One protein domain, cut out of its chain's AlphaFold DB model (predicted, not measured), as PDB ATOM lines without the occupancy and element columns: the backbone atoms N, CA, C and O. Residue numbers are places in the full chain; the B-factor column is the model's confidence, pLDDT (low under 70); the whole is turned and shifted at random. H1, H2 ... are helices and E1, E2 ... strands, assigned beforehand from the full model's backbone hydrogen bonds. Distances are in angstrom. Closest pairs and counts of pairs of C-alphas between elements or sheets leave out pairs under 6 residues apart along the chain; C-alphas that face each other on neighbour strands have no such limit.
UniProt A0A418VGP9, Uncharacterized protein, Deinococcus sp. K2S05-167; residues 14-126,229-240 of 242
ATOM      1  N   GLN A  14      27.552   0.465  36.480       91.94
ATOM      2  CA  GLN A  14      26.342   1.015  35.904       91.94
ATOM      3  C   GLN A  14      26.720   2.044  34.840       91.94
ATOM      4  O   GLN A  14      27.406   3.025  35.127       91.94
ATOM      5  N   ARG A  15      26.216   1.845  33.622       94.31
ATOM      6  CA  ARG A  15      26.301   2.833  32.544       94.31
ATOM      7  C   ARG A  15      25.129   3.811  32.642       94.31
ATOM      8  O   ARG A  15      23.980   3.385  32.748       94.31
ATOM      9  N   MET A  16      25.401   5.111  32.593       94.56
ATOM     10  CA  MET A  16      24.376   6.166  32.602       94.56
ATOM     11  C   MET A  16      24.822   7.378  31.782       94.56
ATOM     12  O   MET A  16      26.008   7.525  31.515       94.56
ATOM     13  N   THR A  17      23.897   8.256  31.391       96.38
ATOM     14  CA  THR A  17      24.270   9.520  30.731       96.38
ATOM     15  C   THR A  17      24.860  10.517  31.728       96.38
ATOM     16  O   THR A  17      24.520  10.471  32.915       96.38
ATOM     17  N   VAL A  18      25.685  11.459  31.264       95.44
ATOM     18  CA  VAL A  18      26.208  12.555  32.104       95.44
ATOM     19  C   VAL A  18      25.055  13.346  32.727       95.44
ATOM     20  O   VAL A  18      25.072  13.603  33.930       95.44
ATOM     21  N   THR A  19      23.987  13.624  31.969       95.81
ATOM     22  CA  THR A  19      22.759  14.248  32.496       95.81
ATOM     23  C   THR A  19      22.154  13.465  33.662       95.81
ATOM     24  O   THR A  19      21.717  14.053  34.655       95.81
ATOM     25  N   SER A  20      22.129  12.133  33.576       94.88
ATOM     26  CA  SER A  20      21.627  11.280  34.660       94.88
ATOM     27  C   SER A  20      22.557  11.324  35.874       94.88
ATOM     28  O   SER A  20      22.077  11.490  36.995       94.88
ATOM     29  N   GLY A  21      23.875  11.284  35.652       95.62
ATOM     30  CA  GLY A  21      24.883  11.429  36.703       95.62
ATOM     31  C   GLY A  21      24.788  12.768  37.440       95.62
ATOM     32  O   GLY A  21      24.811  12.800  38.668       95.62
ATOM     33  N   LEU A  22      24.585  13.880  36.726       94.94
ATOM     34  CA  LEU A  22      24.386  15.207  37.326       94.94
ATOM     35  C   LEU A  22      23.111  15.273  38.185       94.94
ATOM     36  O   LEU A  22      23.125  15.842  39.282       94.94
ATOM     37  N   LYS A  23      22.012  14.659  37.725       96.44
ATOM     38  CA  LYS A  23      20.770  14.544  38.511       96.44
ATOM     39  C   LYS A  23      20.982  13.697  39.765       96.44
ATOM     40  O   LYS A  23      20.539  14.090  40.846       96.44
ATOM     41  N   GLU A  24      21.688  12.574  39.645       95.44
ATOM     42  CA  GLU A  24      22.014  11.709  40.778       95.44
ATOM     43  C   GLU A  24      22.899  12.434  41.799       95.44
ATOM     44  O   GLU A  24      22.580  12.416  42.985       95.44
ATOM     45  N   LEU A  25      23.925  13.174  41.362       96.50
ATOM     46  CA  LEU A  25      24.755  14.005  42.242       96.50
ATOM     47  C   LEU A  25      23.920  14.994  43.062       96.50
ATOM     48  O   LEU A  25      24.149  15.144  44.262       96.50
ATOM     49  N   LYS A  26      22.922  15.645  42.451       96.38
ATOM     50  CA  LYS A  26      22.026  16.570  43.166       96.38
ATOM     51  C   LYS A  26      21.226  15.853  44.260       96.38
ATOM     52  O   LYS A  26      21.090  16.380  45.367       96.38
ATOM     53  N   LEU A  27      20.721  14.653  43.975       96.38
ATOM     54  CA  LEU A  27      19.990  13.834  44.947       96.38
ATOM     55  C   LEU A  27      20.903  13.303  46.057       96.38
ATOM     56  O   LEU A  27      20.519  13.346  47.227       96.38
ATOM     57  N   LEU A  28      22.103  12.835  45.707       95.88
ATOM     58  CA  LEU A  28      23.107  12.358  46.655       95.88
ATOM     59  C   LEU A  28      23.536  13.474  47.600       95.88
ATOM     60  O   LEU A  28      23.495  13.260  48.804       95.88
ATOM     61  N   ASN A  29      23.837  14.671  47.088       96.00
ATOM     62  CA  ASN A  29      24.177  15.823  47.923       96.00
ATOM     63  C   ASN A  29      23.072  16.098  48.953       96.00
ATOM     64  O   ASN A  29      23.358  16.165  50.143       96.00
ATOM     65  N   LYS A  30      21.800  16.151  48.527       96.94
ATOM     66  CA  LYS A  30      20.669  16.348  49.449       96.94
ATOM     67  C   LYS A  30      20.590  15.243  50.510       96.94
ATOM     68  O   LYS A  30      20.445  15.536  51.691       96.94
ATOM     69  N   ARG A  31      20.701  13.971  50.104       95.25
ATOM     70  CA  ARG A  31      20.642  12.815  51.019       95.25
ATOM     71  C   ARG A  31      21.805  12.794  52.011       95.25
ATOM     72  O   ARG A  31      21.579  12.486  53.178       95.25
ATOM     73  N   ILE A  32      23.018  13.098  51.554       95.62
ATOM     74  CA  ILE A  32      24.225  13.174  52.383       95.62
ATOM     75  C   ILE A  32      24.048  14.270  53.430       95.62
ATOM     76  O   ILE A  32      24.186  13.976  54.613       95.62
ATOM     77  N   THR A  33      23.658  15.483  53.021       96.25
ATOM     78  CA  THR A  33      23.414  16.601  53.945       96.25
ATOM     79  C   THR A  33      22.400  16.222  55.022       96.25
ATOM     80  O   THR A  33      22.715  16.289  56.205       96.25
ATOM     81  N   THR A  34      21.232  15.701  54.631       96.25
ATOM     82  CA  THR A  34      20.198  15.272  55.585       96.25
ATOM     83  C   THR A  34      20.691  14.173  56.533       96.25
ATOM     84  O   THR A  34      20.414  14.208  57.730       96.25
ATOM     85  N   ARG A  35      21.448  13.179  56.046       94.44
ATOM     86  CA  ARG A  35      21.980  12.120  56.919       94.44
ATOM     87  C   ARG A  35      23.039  12.634  57.888       94.44
ATOM     88  O   ARG A  35      23.052  12.178  59.027       94.44
ATOM     89  N   ILE A  36      23.891  13.564  57.458       95.12
ATOM     90  CA  ILE A  36      24.876  14.216  58.329       95.12
ATOM     91  C   ILE A  36      24.160  14.994  59.437       95.12
ATOM     92  O   ILE A  36      24.493  14.818  60.606       95.12
ATOM     93  N   GLU A  37      23.139  15.782  59.095       95.06
ATOM     94  CA  GLU A  37      22.350  16.561  60.061       95.06
ATOM     95  C   GLU A  37      21.671  15.680  61.123       95.06
ATOM     96  O   GLU A  37      21.586  16.055  62.294       95.06
ATOM     97  N   HIS A  38      21.206  14.488  60.740       92.44
ATOM     98  CA  HIS A  38      20.540  13.559  61.653       92.44
ATOM     99  C   HIS A  38      21.482  12.585  62.380       92.44
ATOM    100  O   HIS A  38      21.030  11.877  63.289       92.44
ATOM    101  N   LEU A  39      22.771  12.528  62.028       92.62
ATOM    102  CA  LEU A  39      23.712  11.582  62.622       92.62
ATOM    103  C   LEU A  39      23.998  11.939  64.086       92.62
ATOM    104  O   LEU A  39      24.616  12.952  64.410       92.62
ATOM    105  N   LYS A  40      23.621  11.042  64.998       90.19
ATOM    106  CA  LYS A  40      23.969  11.137  66.421       90.19
ATOM    107  C   LYS A  40      25.134  10.201  66.726       90.19
ATOM    108  O   LYS A  40      24.928   9.110  67.237       90.19
ATOM    109  N   ALA A  41      26.354  10.631  66.415       90.06
ATOM    110  CA  ALA A  41      27.552   9.813  66.630       90.06
ATOM    111  C   ALA A  41      28.057   9.830  68.084       90.06
ATOM    112  O   ALA A  41      28.681   8.876  68.539       90.06
ATOM    113  N   ILE A  42      27.807  10.922  68.818       89.38
ATOM    114  CA  ILE A  42      28.363  11.145  70.159       89.38
ATOM    115  C   ILE A  42      27.282  11.694  71.097       89.38
ATOM    116  O   ILE A  42      26.521  12.610  70.752       89.38
ATOM    117  N   ARG A  43      27.218  11.125  72.305       88.19
ATOM    118  CA  ARG A  43      26.330  11.527  73.402       88.19
ATOM    119  C   ARG A  43      26.991  11.263  74.754       88.19
ATOM    120  O   ARG A  43      27.842  10.388  74.878       88.19
ATOM    121  N   THR A  44      26.571  12.015  75.766       86.31
ATOM    122  CA  THR A  44      27.000  11.842  77.156       86.31
ATOM    123  C   THR A  44      26.008  10.966  77.926       86.31
ATOM    124  O   THR A  44      24.801  10.987  77.680       86.31
ATOM    125  N   ARG A  45      26.528  10.170  78.865       87.88
ATOM    126  CA  ARG A  45      25.773   9.264  79.744       87.88
ATOM    127  C   ARG A  45      26.364   9.335  81.152       87.88
ATOM    128  O   ARG A  45      27.577   9.465  81.299       87.88
ATOM    129  N   ARG A  46      25.527   9.225  82.191       84.25
ATOM    130  CA  ARG A  46      25.995   9.031  83.577       84.25
ATOM    131  C   ARG A  46      26.623   7.653  83.694       84.25
ATOM    132  O   ARG A  46      25.977   6.698  83.281       84.25
ATOM    133  N   SER A  47      27.813   7.527  84.280       82.75
ATOM    134  CA  SER A  47      28.535   6.246  84.394       82.75
ATOM    135  C   SER A  47      27.693   5.118  85.010       82.75
ATOM    136  O   SER A  47      27.800   3.976  84.566       82.75
ATOM    137  N   SER A  48      26.777   5.448  85.923       82.75
ATOM    138  CA  SER A  48      25.901   4.509  86.634       82.75
ATOM    139  C   SER A  48      24.764   3.856  85.821       82.75
ATOM    140  O   SER A  48      24.173   2.909  86.323       82.75
ATOM    141  N   THR A  49      24.428   4.307  84.602       82.69
ATOM    142  CA  THR A  49      23.233   3.815  83.859       82.69
ATOM    143  C   THR A  49      23.504   3.487  82.392       82.69
ATOM    144  O   THR A  49      23.827   4.413  81.664       82.69
ATOM    145  N   ASP A  50      23.258   2.271  81.888       82.56
ATOM    146  CA  ASP A  50      23.536   1.855  80.485       82.56
ATOM    147  C   ASP A  50      22.634   2.455  79.383       82.56
ATOM    148  O   ASP A  50      22.574   1.969  78.251       82.56
ATOM    149  N   VAL A  51      21.978   3.567  79.698       84.44
ATOM    150  CA  VAL A  51      21.090   4.311  78.808       84.44
ATOM    151  C   VAL A  51      21.788   5.571  78.289       84.44
ATOM    152  O   VAL A  51      22.177   6.451  79.060       84.44
ATOM    153  N   VAL A  52      21.932   5.676  76.971       82.25
ATOM    154  CA  VAL A  52      22.413   6.861  76.253       82.25
ATOM    155  C   VAL A  52      21.202   7.576  75.652       82.25
ATOM    156  O   VAL A  52      20.565   7.055  74.744       82.25
ATOM    157  N   ALA A  53      20.871   8.772  76.153       77.44
ATOM    158  CA  ALA A  53      19.779   9.608  75.627       77.44
ATOM    159  C   ALA A  53      18.424   8.873  75.437       77.44
ATOM    160  O   ALA A  53      17.720   9.114  74.462       77.44
ATOM    161  N   GLY A  54      18.072   7.978  76.367       78.44
ATOM    162  CA  GLY A  54      16.820   7.209  76.340       78.44
ATOM    163  C   GLY A  54      16.884   5.864  75.603       78.44
ATOM    164  O   GLY A  54      15.882   5.161  75.581       78.44
ATOM    165  N   VAL A  55      18.039   5.479  75.043       84.50
ATOM    166  CA  VAL A  55      18.248   4.207  74.318       84.50
ATOM    167  C   VAL A  55      19.365   3.387  74.966       84.50
ATOM    168  O   VAL A  55      20.234   3.950  75.634       84.50
ATOM    169  N   ASN A  56      19.385   2.064  74.782       89.94
ATOM    170  CA  ASN A  56      20.489   1.232  75.267       89.94
ATOM    171  C   ASN A  56      21.808   1.636  74.583       89.94
ATOM    172  O   ASN A  56      21.831   1.967  73.395       89.94
ATOM    173  N   LYS A  57      22.924   1.580  75.318       88.50
ATOM    174  CA  LYS A  57      24.271   1.831  74.787       88.50
ATOM    175  C   LYS A  57      24.570   1.047  73.498       88.50
ATOM    176  O   LYS A  57      25.109   1.636  72.567       88.50
ATOM    177  N   LYS A  58      24.233  -0.247  73.433       88.75
ATOM    178  CA  LYS A  58      24.520  -1.086  72.252       88.75
ATOM    179  C   LYS A  58      23.755  -0.617  71.016       88.75
ATOM    180  O   LYS A  58      24.353  -0.493  69.953       88.75
ATOM    181  N   ASP A  59      22.477  -0.289  71.184       88.69
ATOM    182  CA  ASP A  59      21.626   0.190  70.091       88.69
ATOM    183  C   ASP A  59      22.112   1.551  69.581       88.69
ATOM    184  O   ASP A  59      22.149   1.792  68.376       88.69
ATOM    185  N   PHE A  60      22.559   2.429  70.488       91.06
ATOM    186  CA  PHE A  60      23.175   3.704  70.118       91.06
ATOM    187  C   PHE A  60      24.480   3.509  69.330       91.06
ATOM    188  O   PHE A  60      24.664   4.134  68.287       91.06
ATOM    189  N   GLU A  61      25.380   2.638  69.800       90.62
ATOM    190  CA  GLU A  61      26.639   2.335  69.105       90.62
ATOM    191  C   GLU A  61      26.396   1.734  67.718       90.62
ATOM    192  O   GLU A  61      27.070   2.111  66.756       90.62
ATOM    193  N   GLN A  62      25.427   0.824  67.603       93.31
ATOM    194  CA  GLN A  62      25.045   0.222  66.333       93.31
ATOM    195  C   GLN A  62      24.463   1.270  65.377       93.31
ATOM    196  O   GLN A  62      24.975   1.417  64.268       93.31
ATOM    197  N   ALA A  63      23.488   2.067  65.822       90.75
ATOM    198  CA  ALA A  63      22.882   3.118  65.007       90.75
ATOM    199  C   ALA A  63      23.908   4.170  64.545       90.75
ATOM    200  O   ALA A  63      23.861   4.634  63.405       90.75
ATOM    201  N   ALA A  64      24.871   4.529  65.402       92.81
ATOM    202  CA  ALA A  64      25.953   5.441  65.044       92.81
ATOM    203  C   ALA A  64      26.880   4.845  63.969       92.81
ATOM    204  O   ALA A  64      27.231   5.536  63.009       92.81
ATOM    205  N   ARG A  65      27.254   3.561  64.093       94.06
ATOM    206  CA  ARG A  65      28.094   2.859  63.104       94.06
ATOM    207  C   ARG A  65      27.382   2.695  61.765       94.06
ATOM    208  O   ARG A  65      27.972   3.011  60.738       94.06
ATOM    209  N   GLU A  66      26.127   2.259  61.775       93.94
ATOM    210  CA  GLU A  66      25.307   2.098  60.568       93.94
ATOM    211  C   GLU A  66      25.073   3.442  59.867       93.94
ATOM    212  O   GLU A  66      25.223   3.550  58.649       93.94
ATOM    213  N   GLY A  67      24.777   4.495  60.637       92.75
ATOM    214  CA  GLY A  67      24.638   5.853  60.114       92.75
ATOM    215  C   GLY A  67      25.913   6.343  59.429       92.75
ATOM    216  O   GLY A  67      25.849   6.856  58.309       92.75
ATOM    217  N   MET A  68      27.072   6.127  60.059       95.12
ATOM    218  CA  MET A  68      28.371   6.495  59.492       95.12
ATOM    219  C   MET A  68      28.692   5.698  58.220       95.12
ATOM    220  O   MET A  68      29.070   6.290  57.209       95.12
ATOM    221  N   GLN A  69      28.498   4.376  58.237       94.44
ATOM    222  CA  GLN A  69      28.723   3.512  57.072       94.44
ATOM    223  C   GLN A  69      27.840   3.920  55.890       94.44
ATOM    224  O   GLN A  69      28.314   4.006  54.758       94.44
ATOM    225  N   ALA A  70      26.572   4.243  56.143       93.38
ATOM    226  CA  ALA A  70      25.670   4.673  55.088       93.38
ATOM    227  C   ALA A  70      26.053   6.042  54.497       93.38
ATOM    228  O   ALA A  70      25.924   6.242  53.291       93.38
ATOM    229  N   ILE A  71      26.545   6.983  55.313       95.06
ATOM    230  CA  ILE A  71      27.078   8.262  54.812       95.06
ATOM    231  C   ILE A  71      28.326   8.022  53.957       95.06
ATOM    232  O   ILE A  71      28.423   8.579  52.865       95.06
ATOM    233  N   GLN A  72      29.248   7.167  54.407       95.19
ATOM    234  CA  GLN A  72      30.453   6.815  53.648       95.19
ATOM    235  C   GLN A  72      30.120   6.171  52.299       95.19
ATOM    236  O   GLN A  72      30.713   6.544  51.291       95.19
ATOM    237  N   ALA A  73      29.140   5.265  52.252       94.06
ATOM    238  CA  ALA A  73      28.689   4.654  51.003       94.06
ATOM    239  C   ALA A  73      28.127   5.698  50.019       94.06
ATOM    240  O   ALA A  73      28.459   5.682  48.832       94.06
ATOM    241  N   LEU A  74      27.324   6.651  50.510       94.94
ATOM    242  CA  LEU A  74      26.796   7.739  49.681       94.94
ATOM    243  C   LEU A  74      27.899   8.677  49.174       94.94
ATOM    244  O   LEU A  74      27.850   9.088  48.015       94.94
ATOM    245  N   LEU A  75      28.885   9.004  50.016       95.06
ATOM    246  CA  LEU A  75      30.047   9.810  49.628       95.06
ATOM    247  C   LEU A  75      30.868   9.106  48.548       95.06
ATOM    248  O   LEU A  75      31.122   9.702  47.506       95.06
ATOM    249  N   ALA A  76      31.185   7.824  48.737       94.62
ATOM    250  CA  ALA A  76      31.931   7.037  47.760       94.62
ATOM    251  C   ALA A  76      31.224   7.001  46.396       94.62
ATOM    252  O   ALA A  76      31.853   7.225  45.361       94.62
ATOM    253  N   ARG A  77      29.900   6.796  46.383       94.56
ATOM    254  CA  ARG A  77      29.096   6.836  45.151       94.56
ATOM    255  C   ARG A  77      29.115   8.223  44.502       94.56
ATOM    256  O   ARG A  77      29.306   8.328  43.292       94.56
ATOM    257  N   ARG A  78      28.940   9.290  45.289       95.88
ATOM    258  CA  ARG A  78      28.982  10.679  44.804       95.88
ATOM    259  C   ARG A  78      30.339  11.007  44.181       95.88
ATOM    260  O   ARG A  78      30.386  11.570  43.088       95.88
ATOM    261  N   ASP A  79      31.422  10.646  44.854       95.56
ATOM    262  CA  ASP A  79      32.780  10.932  44.399       95.56
ATOM    263  C   ASP A  79      33.125  10.137  43.140       95.56
ATOM    264  O   ASP A  79      33.680  10.711  42.205       95.56
ATOM    265  N   ALA A  80      32.695   8.875  43.047       95.00
ATOM    266  CA  ALA A  80      32.854   8.074  41.836       95.00
ATOM    267  C   ALA A  80      32.129   8.696  40.629       95.00
ATOM    268  O   ALA A  80      32.734   8.870  39.573       95.00
ATOM    269  N   ILE A  81      30.863   9.109  40.784       95.25
ATOM    270  CA  ILE A  81      30.125   9.786  39.702       95.25
ATOM    271  C   ILE A  81      30.817  11.092  39.311       95.25
ATOM    272  O   ILE A  81      30.982  11.382  38.126       95.25
ATOM    273  N   LYS A  82      31.227  11.901  40.293       95.88
ATOM    274  CA  LYS A  82      31.857  13.193  40.013       95.88
ATOM    275  C   LYS A  82      33.198  13.021  39.301       95.88
ATOM    276  O   LYS A  82      33.459  13.775  38.365       95.88
ATOM    277  N   ALA A  83      34.012  12.053  39.717       95.50
ATOM    278  CA  ALA A  83      35.289  11.745  39.086       95.50
ATOM    279  C   ALA A  83      35.101  11.347  37.618       95.50
ATOM    280  O   ALA A  83      35.787  11.877  36.747       95.50
ATOM    281  N   GLU A  84      34.116  10.497  37.330       95.56
ATOM    282  CA  GLU A  84      33.826  10.047  35.968       95.56
ATOM    283  C   GLU A  84      33.297  11.163  35.064       95.56
ATOM    284  O   GLU A  84      33.720  11.276  33.915       95.56
ATOM    285  N   ILE A  85      32.451  12.056  35.587       95.44
ATOM    286  CA  ILE A  85      32.014  13.251  34.847       95.44
ATOM    287  C   ILE A  85      33.202  14.170  34.552       95.44
ATOM    288  O   ILE A  85      33.337  14.658  33.435       95.44
ATOM    289  N   VAL A  86      34.077  14.416  35.531       95.12
ATOM    290  CA  VAL A  86      35.261  15.268  35.326       95.12
ATOM    291  C   VAL A  86      36.197  14.655  34.286       95.12
ATOM    292  O   VAL A  86      36.652  15.365  33.392       95.12
ATOM    293  N   ARG A  87      36.429  13.339  34.355       95.62
ATOM    294  CA  ARG A  87      37.215  12.594  33.366       95.62
ATOM    295  C   ARG A  87      36.614  12.723  31.967       95.62
ATOM    296  O   ARG A  87      37.324  13.105  31.044       95.62
ATOM    297  N   SER A  88      35.311  12.473  31.833       94.56
ATOM    298  CA  SER A  88      34.580  12.611  30.571       94.56
ATOM    299  C   SER A  88      34.699  14.027  30.007       94.56
ATOM    300  O   SER A  88      35.050  14.202  28.846       94.56
ATOM    301  N   ASN A  89      34.489  15.051  30.833       94.06
ATOM    302  CA  ASN A  89      34.553  16.445  30.392       94.06
ATOM    303  C   ASN A  89      35.967  16.871  29.968       94.06
ATOM    304  O   ASN A  89      36.119  17.724  29.097       94.06
ATOM    305  N   ALA A  90      37.002  16.307  30.592       92.94
ATOM    306  CA  ALA A  90      38.389  16.584  30.235       92.94
ATOM    307  C   ALA A  90      38.810  15.912  28.914       92.94
ATOM    308  O   ALA A  90      39.716  16.407  28.250       92.94
ATOM    309  N   GLN A  91      38.174  14.798  28.543       94.06
ATOM    310  CA  GLN A  91      38.519  14.013  27.351       94.06
ATOM    311  C   GLN A  91      37.659  14.354  26.129       94.06
ATOM    312  O   GLN A  91      38.135  14.260  25.000       94.06
ATOM    313  N   SER A  92      36.404  14.747  26.342       93.44
ATOM    314  CA  SER A  92      35.474  15.091  25.270       93.44
ATOM    315  C   SER A  92      35.729  16.486  24.711       93.44
ATOM    316  O   SER A  92      35.942  17.444  25.461       93.44
ATOM    317  N   THR A  93      35.630  16.610  23.390       94.88
ATOM    318  CA  THR A  93      35.702  17.879  22.661       94.88
ATOM    319  C   THR A  93      34.343  18.252  22.080       94.88
ATOM    320  O   THR A  93      33.524  17.389  21.763       94.88
ATOM    321  N   VAL A  94      34.102  19.555  21.982       94.19
ATOM    322  CA  VAL A  94      32.907  20.175  21.409       94.19
ATOM    323  C   VAL A  94      33.326  21.340  20.522       94.19
ATOM    324  O   VAL A  94      34.398  21.916  20.715       94.19
ATOM    325  N   ASP A  95      32.483  21.664  19.551       93.88
ATOM    326  CA  ASP A  95      32.622  22.843  18.703       93.88
ATOM    327  C   ASP A  95      31.570  23.870  19.131       93.88
ATOM    328  O   ASP A  95      30.386  23.534  19.234       93.88
ATOM    329  N   ILE A  96      32.016  25.078  19.470       92.44
ATOM    330  CA  ILE A  96      31.165  26.191  19.900       92.44
ATOM    331  C   ILE A  96      31.630  27.424  19.130       92.44
ATOM    332  O   ILE A  96      32.774  27.850  19.296       92.44
ATOM    333  N   GLY A  97      30.764  27.988  18.288       86.12
ATOM    334  CA  GLY A  97      31.094  29.141  17.452       86.12
ATOM    335  C   GLY A  97      32.262  28.915  16.491       86.12
ATOM    336  O   GLY A  97      33.037  29.836  16.252       86.12
ATOM    337  N   GLY A  98      32.442  27.690  15.987       86.88
ATOM    338  CA  GLY A  98      33.551  27.327  15.097       86.88
ATOM    339  C   GLY A  98      34.890  27.115  15.812       86.88
ATOM    340  O   GLY A  98      35.908  26.870  15.159       86.88
ATOM    341  N   GLN A  99      34.914  27.202  17.147       88.31
ATOM    342  CA  GLN A  99      36.090  26.927  17.955       88.31
ATOM    343  C   GLN A  99      35.969  25.565  18.645       88.31
ATOM    344  O   GLN A  99      35.168  25.363  19.562       88.31
ATOM    345  N   GLN A 100      36.859  24.644  18.272       93.44
ATOM    346  CA  GLN A 100      36.979  23.358  18.949       93.44
ATOM    347  C   GLN A 100      37.653  23.521  20.320       93.44
ATOM    348  O   GLN A 100      38.755  24.061  20.434       93.44
ATOM    349  N   MET A 101      37.013  23.013  21.372       93.88
ATOM    350  CA  MET A 101      37.545  23.028  22.738       93.88
ATOM    351  C   MET A 101      37.085  21.809  23.540       93.88
ATOM    352  O   MET A 101      36.153  21.107  23.152       93.88
ATOM    353  N   THR A 102      37.734  21.520  24.671       95.88
ATOM    354  CA  THR A 102      37.240  20.468  25.574       95.88
ATOM    355  C   THR A 102      35.971  20.924  26.282       95.88
ATOM    356  O   THR A 102      35.771  22.114  26.533       95.88
ATOM    357  N   VAL A 103      35.124  19.979  26.677       94.31
ATOM    358  CA  VAL A 103      33.917  20.275  27.465       94.31
ATOM    359  C   VAL A 103      34.286  20.949  28.787       94.31
ATOM    360  O   VAL A 103      33.609  21.875  29.227       94.31
ATOM    361  N   ALA A 104      35.397  20.538  29.406       92.69
ATOM    362  CA  ALA A 104      35.944  21.205  30.583       92.69
ATOM    363  C   ALA A 104      36.304  22.679  30.312       92.69
ATOM    364  O   ALA A 104      35.939  23.540  31.114       92.69
ATOM    365  N   ALA A 105      36.958  22.981  29.185       92.00
ATOM    366  CA  ALA A 105      37.280  24.354  28.795       92.00
ATOM    367  C   ALA A 105      36.017  25.185  28.508       92.00
ATOM    368  O   ALA A 105      35.918  26.321  28.965       92.00
ATOM    369  N   ALA A 106      35.023  24.601  27.831       93.19
ATOM    370  CA  ALA A 106      33.738  25.248  27.571       93.19
ATOM    371  C   ALA A 106      32.992  25.603  28.870       93.19
ATOM    372  O   ALA A 106      32.481  26.714  29.010       93.19
ATOM    373  N   ILE A 107      32.972  24.690  29.849       91.81
ATOM    374  CA  ILE A 107      32.367  24.927  31.169       91.81
ATOM    375  C   ILE A 107      33.077  26.066  31.906       91.81
ATOM    376  O   ILE A 107      32.406  26.914  32.494       91.81
ATOM    377  N   GLU A 108      34.410  26.105  31.883       89.69
ATOM    378  CA  GLU A 108      35.159  27.162  32.571       89.69
ATOM    379  C   GLU A 108      34.963  28.525  31.895       89.69
ATOM    380  O   GLU A 108      34.692  29.513  32.577       89.69
ATOM    381  N   ARG A 109      34.977  28.576  30.555       89.31
ATOM    382  CA  ARG A 109      34.679  29.803  29.801       89.31
ATOM    383  C   ARG A 109      33.259  30.303  30.076       89.31
ATOM    384  O   ARG A 109      33.076  31.484  30.367       89.31
ATOM    385  N   LYS A 110      32.260  29.410  30.098       89.75
ATOM    386  CA  LYS A 110      30.883  29.739  30.511       89.75
ATOM    387  C   LYS A 110      30.829  30.285  31.942       89.75
ATOM    388  O   LYS A 110      30.166  31.290  32.200       89.75
ATOM    389  N   ARG A 111      31.524  29.649  32.888       86.81
ATOM    390  CA  ARG A 111      31.564  30.095  34.289       86.81
ATOM    391  C   ARG A 111      32.149  31.502  34.413       86.81
ATOM    392  O   ARG A 111      31.610  32.309  35.174       86.81
ATOM    393  N   ALA A 112      33.228  31.789  33.688       83.06
ATOM    394  CA  ALA A 112      33.873  33.096  33.693       83.06
ATOM    395  C   ALA A 112      32.939  34.184  33.124       83.06
ATOM    396  O   ALA A 112      32.743  35.226  33.756       83.06
ATOM    397  N   LEU A 113      32.237  33.880  32.028       81.75
ATOM    398  CA  LEU A 113      31.173  34.716  31.462       81.75
ATOM    399  C   LEU A 113      30.044  35.028  32.458       81.75
ATOM    400  O   LEU A 113      29.655  36.183  32.657       81.75
ATOM    401  N   GLU A 114      29.508  34.007  33.127       82.62
ATOM    402  CA  GLU A 114      28.451  34.181  34.129       82.62
ATOM    403  C   GLU A 114      28.924  34.958  35.367       82.62
ATOM    404  O   GLU A 114      28.133  35.650  36.017       82.62
ATOM    405  N   ALA A 115      30.195  34.821  35.751       76.62
ATOM    406  CA  ALA A 115      30.780  35.586  36.849       76.62
ATOM    407  C   ALA A 115      30.845  37.082  36.505       76.62
ATOM    408  O   ALA A 115      30.441  37.915  37.323       76.62
ATOM    409  N   GLN A 116      31.245  37.412  35.274       70.56
ATOM    410  CA  GLN A 116      31.282  38.784  34.771       70.56
ATOM    411  C   GLN A 116      29.882  39.418  34.724       70.56
ATOM    412  O   GLN A 116      29.697  40.539  35.205       70.56
ATOM    413  N   ARG A 117      28.871  38.688  34.221       74.69
ATOM    414  CA  ARG A 117      27.468  39.154  34.166       74.69
ATOM    415  C   ARG A 117      26.871  39.432  35.545       74.69
ATOM    416  O   ARG A 117      26.073  40.350  35.696       74.69
ATOM    417  N   ARG A 118      27.278  38.677  36.570       72.38
ATOM    418  CA  ARG A 118      26.820  38.867  37.959       72.38
ATOM    419  C   ARG A 118      27.449  40.072  38.666       72.38
ATOM    420  O   ARG A 118      27.205  40.261  39.855       72.38
ATOM    421  N   GLY A 119      28.251  40.883  37.972       62.59
ATOM    422  CA  GLY A 119      28.809  42.121  38.520       62.59
ATOM    423  C   GLY A 119      29.892  41.908  39.582       62.59
ATOM    424  O   GLY A 119      30.264  42.861  40.267       62.59
ATOM    425  N   ARG A 120      30.436  40.690  39.712       59.22
ATOM    426  CA  ARG A 120      31.547  40.373  40.624       59.22
ATOM    427  C   ARG A 120      32.869  40.879  40.044       59.22
ATOM    428  O   ARG A 120      33.714  40.107  39.618       59.22
ATOM    429  N   ARG A 121      33.021  42.203  39.964       56.72
ATOM    430  CA  ARG A 121      34.238  42.866  39.456       56.72
ATOM    431  C   ARG A 121      35.318  43.063  40.531       56.72
ATOM    432  O   ARG A 121      36.358  43.627  40.219       56.72
ATOM    433  N   ARG A 122      35.063  42.688  41.793       52.81
ATOM    434  CA  ARG A 122      35.925  43.037  42.943       52.81
ATOM    435  C   ARG A 122      36.125  41.920  43.974       52.81
ATOM    436  O   ARG A 122      36.490  42.218  45.104       52.81
ATOM    437  N   ASP A 123      35.915  40.669  43.583       55.12
ATOM    438  CA  ASP A 123      36.311  39.527  44.411       55.12
ATOM    439  C   ASP A 123      37.612  38.931  43.847       55.12
ATOM    440  O   ASP A 123      37.861  39.011  42.644       55.12
ATOM    441  N   GLU A 124      38.428  38.335  44.716       56.53
ATOM    442  CA  GLU A 124      39.755  37.740  44.454       56.53
ATOM    443  C   GLU A 124      39.764  36.674  43.327       56.53
ATOM    444  O   GLU A 124      40.814  36.343  42.787       56.53
ATOM    445  N   ASP A 125      38.579  36.205  42.913       59.66
ATOM    446  CA  ASP A 125      38.336  35.172  41.895       59.66
ATOM    447  C   ASP A 125      37.996  35.728  40.489       59.66
ATOM    448  O   ASP A 125      37.406  35.022  39.663       59.66
ATOM    449  N   PHE A 126      38.285  37.002  40.191       66.19
ATOM    450  CA  PHE A 126      38.041  37.554  38.851       66.19
ATOM    451  C   PHE A 126      38.965  36.905  37.809       66.19
ATOM    452  O   PHE A 126      40.175  37.119  37.804       66.19
ATOM    453  N   GLU A 229      23.283  19.057  24.949       94.69
ATOM    454  CA  GLU A 229      23.318  17.985  23.947       94.69
ATOM    455  C   GLU A 229      24.447  16.990  24.238       94.69
ATOM    456  O   GLU A 229      24.226  15.771  24.255       94.69
ATOM    457  N   HIS A 230      25.646  17.492  24.549       94.19
ATOM    458  CA  HIS A 230      26.781  16.657  24.930       94.19
ATOM    459  C   HIS A 230      26.483  15.840  26.195       94.19
ATOM    460  O   HIS A 230      26.715  14.630  26.231       94.19
ATOM    461  N   ASN A 231      25.914  16.467  27.227       93.56
ATOM    462  CA  ASN A 231      25.575  15.797  28.482       93.56
ATOM    463  C   ASN A 231      24.501  14.711  28.296       93.56
ATOM    464  O   ASN A 231      24.512  13.688  28.994       93.56
ATOM    465  N   ALA A 232      23.562  14.928  27.372       94.19
ATOM    466  CA  ALA A 232      22.497  13.980  27.066       94.19
ATOM    467  C   ALA A 232      22.991  12.761  26.272       94.19
ATOM    468  O   ALA A 232      22.462  11.664  26.459       94.19
ATOM    469  N   THR A 233      24.002  12.941  25.420       94.69
ATOM    470  CA  THR A 233      24.518  11.905  24.507       94.69
ATOM    471  C   THR A 233      25.762  11.183  25.027       94.69
ATOM    472  O   THR A 233      26.085  10.090  24.558       94.69
ATOM    473  N   THR A 234      26.432  11.738  26.037       94.75
ATOM    474  CA  THR A 234      27.647  11.158  26.621       94.75
ATOM    475  C   THR A 234      27.326  10.231  27.781       94.75
ATOM    476  O   THR A 234      26.506  10.545  28.648       94.75
ATOM    477  N   TYR A 235      28.000   9.082  27.814       95.44
ATOM    478  CA  TYR A 235      27.812   8.050  28.829       95.44
ATOM    479  C   TYR A 235      29.034   7.931  29.735       95.44
ATOM    480  O   TYR A 235      30.167   7.944  29.267       95.44
ATOM    481  N   ILE A 236      28.774   7.732  31.022       94.44
ATOM    482  CA  ILE A 236      29.766   7.433  32.053       94.44
ATOM    483  C   ILE A 236      29.500   6.050  32.646       94.44
ATOM    484  O   ILE A 236      28.359   5.575  32.676       94.44
ATOM    485  N   GLU A 237      30.559   5.413  33.138       94.06
ATOM    486  CA  GLU A 237      30.495   4.132  33.840       94.06
ATOM    487  C   GLU A 237      30.869   4.334  35.301       94.06
ATOM    488  O   GLU A 237      31.979   4.757  35.601       94.06
ATOM    489  N   VAL A 238      29.953   4.019  36.213       92.31
ATOM    490  CA  VAL A 238      30.140   4.249  37.653       92.31
ATOM    491  C   VAL A 238      29.903   2.961  38.448       92.31
ATOM    492  O   VAL A 238      29.076   2.151  38.031       92.31
ATOM    493  N   PRO A 239      30.576   2.735  39.592       88.25
ATOM    494  CA  PRO A 239      30.377   1.531  40.409       88.25
ATOM    495  C   PRO A 239      28.935   1.458  40.894       88.25
ATOM    496  O   PRO A 239      28.478   2.433  41.481       88.25
ATOM    497  N   ALA A 240      28.219   0.360  40.648       81.38
ATOM    498  CA  ALA A 240      26.793   0.209  40.923       81.38
ATOM    499  C   ALA A 240      26.437   0.548  42.377       81.38
ATOM    500  O   ALA A 240      27.208   0.320  43.309       81.38
TER     501      ALA A 240
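What this domain is: This is residues 14 to 126 and 229 to 240 of the 242 residues of an uncharacterized protein of Deinococcus sp. K2S05-167 (UniProt A0A418VGP9). A long helical hairpin of H1 and H2 makes the long arm of an L, and H3 makes the other arm, set about perpendicular at the last residues of H2. A two-stranded ribbon, E2 and E3, sits at the corner, while a second ribbon, E1 and E4, packs on H2 through E4, with short H4 beside the first residues of H1. The long arm is extended further by the loop of residues 39 to 56. The printed part has 125 residues, with four named helices and four named strands in the order E1 H1 H2 E2 E3 H3 H4 E4; the class is mostly helix, and both two-stranded sheets, E1 - E4 and E2 - E3, are antiparallel. The whole is extended, with a radius of gyration of the C-alphas of 21.9 A, and flat, spanning 75 by 42 by 16 A.

Where its parts are: E1 is residues 14 to 17, with C-alpha 14 at (26.342, 1.015, 35.904). H1, residues 18 to 38, is 30.1 A long, and H2, residues 57 to 91, is 51.0 A long, ending at C-alpha 91 at (38.519, 14.013, 27.351). E2 is residues 93 to 96 and E3 residues 99 to 102. H3, residues 103 to 117, measures 21.0 A. After the cut come H4, residues 229 to 233, and E4, residues 235 to 239, 13.5 A long, ending at C-alpha 239 at (30.377, 1.531, 40.409).

How they stand to each other: H1 and H2 form a helical hairpin; they touch, with the C-alphas of Leu 25 and Arg 78 closest at 6.0 A, and run opposite ways at a shallow tilt of 25 degrees. E1 and E4 are antiparallel neighbours, with N 16 and O 236 within hydrogen-bond range at 3.0 A. The closest C-alphas of H2 and E4, Ile 81 and Val 238, are 5.9 A apart. H4 touches residues 18 to 19 of H1, closest at the C-alphas of Val 18 and Asn 231, 4.9 A. H3 touches H2 with residues 103 to 105 alone, closest at the C-alphas of Asn 89 and Val 103, 4.9 A; their lines are about perpendicular at 82 degrees. The hairpin E2 and E3 is antiparallel, with N 94 and O 101 within hydrogen-bond range at 2.8 A. H1 and H3 are apart. In H1, H2, H3 and H4 every O i to N i+4 pair is within hydrogen-bond range.

The domain as a whole: The two C-alphas farthest apart, those of Ser 48 and Gly 98, are 75.5 A apart. The link from H1 to H2 is long, 18 residues. Residues 127 to 228 are not printed, and C-alphas 126 and 229 are 28.7 A apart across the cut. Residues 117 to 124 stand free. The mean pLDDT of the printed part is 89.3, and residues 119 to 126 are under 70.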